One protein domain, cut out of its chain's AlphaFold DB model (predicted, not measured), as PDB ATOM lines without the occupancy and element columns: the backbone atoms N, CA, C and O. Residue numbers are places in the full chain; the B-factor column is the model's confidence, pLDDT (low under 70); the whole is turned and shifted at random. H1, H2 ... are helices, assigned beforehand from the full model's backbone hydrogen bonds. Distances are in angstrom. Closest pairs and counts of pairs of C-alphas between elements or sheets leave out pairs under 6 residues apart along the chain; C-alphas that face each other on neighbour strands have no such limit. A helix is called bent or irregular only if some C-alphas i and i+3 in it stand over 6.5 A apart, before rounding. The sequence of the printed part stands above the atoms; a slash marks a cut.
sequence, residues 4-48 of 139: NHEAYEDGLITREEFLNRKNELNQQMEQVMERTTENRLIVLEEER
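AT A GLANCE: This is residues 4 to 48 of the 139 residues of an uncharacterized protein of Lachnospiraceae bacterium 3-1 (UniProt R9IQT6). Picture a lopsided helical hairpin: the short helix H1, six residues, folds back beside the first turns of one long, nearly straight helix, H2. Past H1, residues 23 to 48 stick out as a free arm that makes most of the length. The printed part has 45 residues with two named helices, H1 then H2, and no named strand; the class is all helix. The whole is extended, with a radius of gyration of the C-alphas of 16.9 A, and a rod in outline, spanning 53 by 15 by 7 A.

HOW THE PARTS SIT: Begin with H1, residues 4 to 9, and go on through a tight link of 5 residues to H2, residues 15 to 46. The two form a helical hairpin, running opposite ways at a shallow tilt of 19 degrees. They touch, with 5 pairs of C-alphas within 8 A; look at Tyr 8 and Phe 18, whose C-alphas are the closest of the two helices, 6.6 A apart. H2 touches H1 with residues 15 to 21 alone. In both H1 and H2, every O i to N i+4 pair is within hydrogen-bond range.

IN THESE COORDINATES: Find C-alpha 4 at (122.536, 116.413, 150.559); from there H1 runs to Glu 9. Then find C-alpha 15 at (121.188, 106.087, 153.758), where H2 begins; it runs 46.1 A to C-alpha 46 at (138.284, 144.018, 173.623). Neither helix is bent.

THE WHOLE: The two C-alphas farthest apart are those of Gly 11, in the link, and Arg 48, at 53.4 A. The printed part runs from 4 to 48 with no cut. Residues 23 to 48 stand free, of which 23 to 46 belong to H2. In the B-factor column the mean pLDDT of the printed part is 78.1; residues 37 to 38 and 40 to 48 are under 70, where the model's confidence is low.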
ATOM      1  N   ASN A   4     122.265 117.752 150.023       79.00
ATOM      2  CA  ASN A   4     122.536 116.413 150.559       79.00
ATOM      3  C   ASN A   4     121.272 115.530 150.637       79.00
ATOM      4  O   ASN A   4     121.351 114.318 150.496       79.00
ATOM      5  N   HIS A   5     120.109 116.137 150.875       78.94
ATOM      6  CA  HIS A   5     118.820 115.446 150.898       78.94
ATOM      7  C   HIS A   5     118.356 115.096 149.482       78.94
ATOM      8  O   HIS A   5     117.954 113.964 149.257       78.94
ATOM      9  N   GLU A   6     118.529 116.020 148.531       83.56
ATOM     10  CA  GLU A   6     118.262 115.791 147.101       83.56
ATOM     11  C   GLU A   6     119.096 114.614 146.570       83.56
ATOM     12  O   GLU A   6     118.553 113.681 145.997       83.56
ATOM     13  N   ALA A   7     120.394 114.558 146.891       77.81
ATOM     14  CA  ALA A   7     121.252 113.438 146.497       77.81
ATOM     15  C   ALA A   7     120.821 112.075 147.082       77.81
ATOM     16  O   ALA A   7     121.095 111.037 146.481       77.81
ATOM     17  N   TYR A   8     120.178 112.058 148.255       81.00
ATOM     18  CA  TYR A   8     119.622 110.832 148.833       81.00
ATOM     19  C   TYR A   8     118.298 110.441 148.163       81.00
ATOM     20  O   TYR A   8     118.101 109.264 147.867       81.00
ATOM     21  N   GLU A   9     117.415 111.408 147.893       82.94
ATOM     22  CA  GLU A   9     116.157 111.165 147.170       82.94
ATOM     23  C   GLU A   9     116.402 110.683 145.732       82.94
ATOM     24  O   GLU A   9     115.724 109.766 145.273       82.94
ATOM     25  N   ASP A  10     117.439 111.207 145.073       88.25
ATOM     26  CA  ASP A  10     117.869 110.800 143.730       88.25
ATOM     27  C   ASP A  10     118.629 109.454 143.715       88.25
ATOM     28  O   ASP A  10     119.083 108.999 142.664       88.25
ATOM     29  N   GLY A  11     118.807 108.806 144.876       83.00
ATOM     30  CA  GLY A  11     119.506 107.522 145.010       83.00
ATOM     31  C   GLY A  11     121.010 107.580 144.716       83.00
ATOM     32  O   GLY A  11     121.646 106.537 144.568       83.00
ATOM     33  N   LEU A  12     121.591 108.782 144.631       85.81
ATOM     34  CA  LEU A  12     123.014 109.000 144.351       85.81
ATOM     35  C   LEU A  12     123.907 108.665 145.550       85.81
ATOM     36  O   LEU A  12     125.100 108.423 145.373       85.81
ATOM     37  N   ILE A  13     123.346 108.674 146.763       85.81
ATOM     38  CA  ILE A  13     124.035 108.294 148.000       85.81
ATOM     39  C   ILE A  13     123.179 107.352 148.839       85.81
ATOM     40  O   ILE A  13     121.949 107.414 148.840       85.81
ATOM     41  N   THR A  14     123.842 106.491 149.601       88.12
ATOM     42  CA  THR A  14     123.177 105.555 150.506       88.12
ATOM     43  C   THR A  14     122.654 106.253 151.766       88.12
ATOM     44  O   THR A  14     123.092 107.340 152.151       88.12
ATOM     45  N   ARG A  15     121.720 105.599 152.471       84.44
ATOM     46  CA  ARG A  15     121.188 106.087 153.758       84.44
ATOM     47  C   ARG A  15     122.290 106.288 154.802       84.44
ATOM     48  O   ARG A  15     122.211 107.216 155.604       84.44
ATOM     49  N   GLU A  16     123.288 105.410 154.800       86.94
ATOM     50  CA  GLU A  16     124.428 105.473 155.713       86.94
ATOM     51  C   GLU A  16     125.322 106.679 155.404       86.94
ATOM     52  O   GLU A  16     125.619 107.468 156.300       86.94
ATOM     53  N   GLU A  17     125.656 106.904 154.131       84.69
ATOM     54  CA  GLU A  17     126.404 108.093 153.703       84.69
ATOM     55  C   GLU A  17     125.650 109.390 154.004       84.69
ATOM     56  O   GLU A  17     126.253 110.366 154.449       84.69
ATOM     57  N   PHE A  18     124.329 109.405 153.816       87.19
ATOM     58  CA  PHE A  18     123.500 110.555 154.164       87.19
ATOM     59  C   PHE A  18     123.555 110.865 155.667       87.19
ATOM     60  O   PHE A  18     123.742 112.022 156.053       87.19
ATOM     61  N   LEU A  19     123.427 109.841 156.519       87.31
ATOM     62  CA  LEU A  19     123.504 109.985 157.976       87.31
ATOM     63  C   LEU A  19     124.886 110.459 158.431       87.31
ATOM     64  O   LEU A  19     124.962 111.382 159.244       87.31
ATOM     65  N   ASN A  20     125.959 109.894 157.875       88.69
ATOM     66  CA  ASN A  20     127.327 110.307 158.186       88.69
ATOM     67  C   ASN A  20     127.568 111.769 157.802       88.69
ATOM     68  O   ASN A  20     127.958 112.565 158.652       88.69
ATOM     69  N   ARG A  21     127.213 112.166 156.573       88.19
ATOM     70  CA  ARG A  21     127.350 113.559 156.116       88.19
ATOM     71  C   ARG A  21     126.510 114.529 156.940       88.19
ATOM     72  O   ARG A  21     126.943 115.643 157.216       88.19
ATOM     73  N   LYS A  22     125.301 114.132 157.343       87.94
ATOM     74  CA  LYS A  22     124.451 114.947 158.223       87.94
ATOM     75  C   LYS A  22     125.103 115.140 159.596       87.94
ATOM     76  O   LYS A  22     125.080 116.249 160.123       87.94
ATOM     77  N   ASN A  23     125.663 114.080 160.173       87.81
ATOM     78  CA  ASN A  23     126.322 114.148 161.474       87.81
ATOM     79  C   ASN A  23     127.594 115.001 161.421       87.81
ATOM     80  O   ASN A  23     127.789 115.832 162.304       87.81
ATOM     81  N   GLU A  24     128.400 114.872 160.365       90.44
ATOM     82  CA  GLU A  24     129.559 115.742 160.133       90.44
ATOM     83  C   GLU A  24     129.149 117.211 159.999       90.44
ATOM     84  O   GLU A  24     129.734 118.073 160.650       90.44
ATOM     85  N   LEU A  25     128.107 117.505 159.214       87.88
ATOM     86  CA  LEU A  25     127.583 118.866 159.074       87.88
ATOM     87  C   LEU A  25     127.090 119.430 160.410       87.88
ATOM     88  O   LEU A  25     127.327 120.601 160.700       87.88
ATOM     89  N   ASN A  26     126.435 118.614 161.237       87.38
ATOM     90  CA  ASN A  26     125.991 119.033 162.565       87.38
ATOM     91  C   ASN A  26     127.171 119.318 163.504       87.38
ATOM     92  O   ASN A  26     127.165 120.350 164.169       87.38
ATOM     93  N   GLN A  27     128.199 118.464 163.522       89.62
ATOM     94  CA  GLN A  27     129.408 118.713 164.316       89.62
ATOM     95  C   GLN A  27     130.141 119.976 163.861       89.62
ATOM     96  O   GLN A  27     130.581 120.770 164.688       89.62
ATOM     97  N   GLN A  28     130.249 120.196 162.550       89.50
ATOM     98  CA  GLN A  28     130.834 121.423 162.012       89.50
ATOM     99  C   GLN A  28     130.005 122.649 162.404       89.50
ATOM    100  O   GLN A  28     130.571 123.673 162.780       89.50
ATOM    101  N   MET A  29     128.674 122.547 162.369       82.69
ATOM    102  CA  MET A  29     127.779 123.620 162.801       82.69
ATOM    103  C   MET A  29     127.972 123.950 164.284       82.69
ATOM    104  O   MET A  29     128.087 125.124 164.625       82.69
ATOM    105  N   GLU A  30     128.051 122.942 165.154       83.38
ATOM    106  CA  GLU A  30     128.319 123.134 166.585       83.38
ATOM    107  C   GLU A  30     129.673 123.806 166.819       83.38
ATOM    108  O   GLU A  30     129.727 124.833 167.493       83.38
ATOM    109  N   GLN A  31     130.742 123.324 166.177       85.62
ATOM    110  CA  GLN A  31     132.074 123.928 166.296       85.62
ATOM    111  C   GLN A  31     132.119 125.375 165.793       85.62
ATOM    112  O   GLN A  31     132.789 126.225 166.380       85.62
ATOM    113  N   VAL A  32     131.429 125.673 164.689       86.25
ATOM    114  CA  VAL A  32     131.342 127.035 164.150       86.25
ATOM    115  C   VAL A  32     130.527 127.925 165.083       86.25
ATOM    116  O   VAL A  32     130.927 129.066 165.312       86.25
ATOM    117  N   MET A  33     129.429 127.433 165.662       76.00
ATOM    118  CA  MET A  33     128.646 128.184 166.644       76.00
ATOM    119  C   MET A  33     129.440 128.465 167.921       76.00
ATOM    120  O   MET A  33     129.411 129.603 168.394       76.00
ATOM    121  N   GLU A  34     130.175 127.484 168.452       73.38
ATOM    122  CA  GLU A  34     131.065 127.674 169.605       73.38
ATOM    123  C   GLU A  34     132.140 128.712 169.296       73.38
ATOM    124  O   GLU A  34     132.195 129.735 169.972       73.38
ATOM    125  N   ARG A  35     132.901 128.542 168.208       78.25
ATOM    126  CA  ARG A  35     133.944 129.500 167.800       78.25
ATOM    127  C   ARG A  35     133.403 130.900 167.546       78.25
ATOM    128  O   ARG A  35     134.034 131.885 167.909       78.25
ATOM    129  N   THR A  36     132.231 131.017 166.924       71.75
ATOM    130  CA  THR A  36     131.588 132.319 166.693       71.75
ATOM    131  C   THR A  36     131.170 132.956 168.015       71.75
ATOM    132  O   THR A  36     131.290 134.168 168.178       71.75
ATOM    133  N   THR A  37     130.702 132.152 168.971       65.69
ATOM    134  CA  THR A  37     130.335 132.618 170.312       65.69
ATOM    135  C   THR A  37     131.568 133.060 171.096       65.69
ATOM    136  O   THR A  37     131.544 134.142 171.671       65.69
ATOM    137  N   GLU A  38     132.648 132.281 171.070       69.25
ATOM    138  CA  GLU A  38     133.931 132.617 171.699       69.25
ATOM    139  C   GLU A  38     134.537 133.882 171.095       69.25
ATOM    140  O   GLU A  38     134.821 134.827 171.822       69.25
ATOM    141  N   ASN A  39     134.639 133.967 169.767       70.69
ATOM    142  CA  ASN A  39     135.157 135.157 169.089       70.69
ATOM    143  C   ASN A  39     134.306 136.391 169.381       70.69
ATOM    144  O   ASN A  39     134.838 137.478 169.578       70.69
ATOM    145  N   ARG A  40     132.980 136.237 169.451       65.75
ATOM    146  CA  ARG A  40     132.088 137.332 169.836       65.75
ATOM    147  C   ARG A  40     132.327 137.768 171.281       65.75
ATOM    148  O   ARG A  40     132.277 138.961 171.543       65.75
ATOM    149  N   LEU A  41     132.588 136.840 172.201       59.31
ATOM    150  CA  LEU A  41     132.956 137.175 173.579       59.31
ATOM    151  C   LEU A  41     134.312 137.890 173.642       59.31
ATOM    152  O   LEU A  41     134.412 138.877 174.355       59.31
ATOM    153  N   ILE A  42     135.302 137.461 172.855       66.25
ATOM    154  CA  ILE A  42     136.627 138.099 172.768       66.25
ATOM    155  C   ILE A  42     136.517 139.526 172.219       66.25
ATOM    156  O   ILE A  42     137.057 140.450 172.813       66.25
ATOM    157  N   VAL A  43     135.762 139.733 171.134       64.19
ATOM    158  CA  VAL A  43     135.514 141.074 170.573       64.19
ATOM    159  C   VAL A  43     134.786 141.967 171.584       64.19
ATOM    160  O   VAL A  43     135.103 143.144 171.706       64.19
ATOM    161  N   LEU A  44     133.843 141.413 172.353       57.31
ATOM    162  CA  LEU A  44     133.163 142.150 173.423       57.31
ATOM    163  C   LEU A  44     134.068 142.410 174.645       57.31
ATOM    164  O   LEU A  44     133.863 143.400 175.340       57.31
ATOM    165  N   GLU A  45     135.066 141.562 174.917       57.16
ATOM    166  CA  GLU A  45     136.103 141.823 175.925       57.16
ATOM    167  C   GLU A  45     137.110 142.890 175.474       57.16
ATOM    168  O   GLU A  45     137.550 143.687 176.304       57.16
ATOM    169  N   GLU A  46     137.472 142.933 174.188       57.66
ATOM    170  CA  GLU A  46     138.284 144.018 173.623       57.66
ATOM    171  C   GLU A  46     137.506 145.343 173.616       57.66
ATOM    172  O   GLU A  46     138.067 146.395 173.924       57.66
ATOM    173  N   GLU A  47     136.192 145.298 173.380       53.50
ATOM    174  CA  GLU A  47     135.272 146.424 173.556       53.50
ATOM    175  C   GLU A  47     134.765 146.558 175.003       53.50
ATOM    176  O   GLU A  47     133.564 146.723 175.229       53.50
ATOM    177  N   ARG A  48     135.652 146.527 176.009       50.25
ATOM    178  CA  ARG A  48     135.294 146.890 177.394       50.25
ATOM    179  C   ARG A  48     134.791 148.336 177.455       50.25
ATOM    180  O   ARG A  48     135.532 149.270 177.749       50.25
TER     181      ARG A  48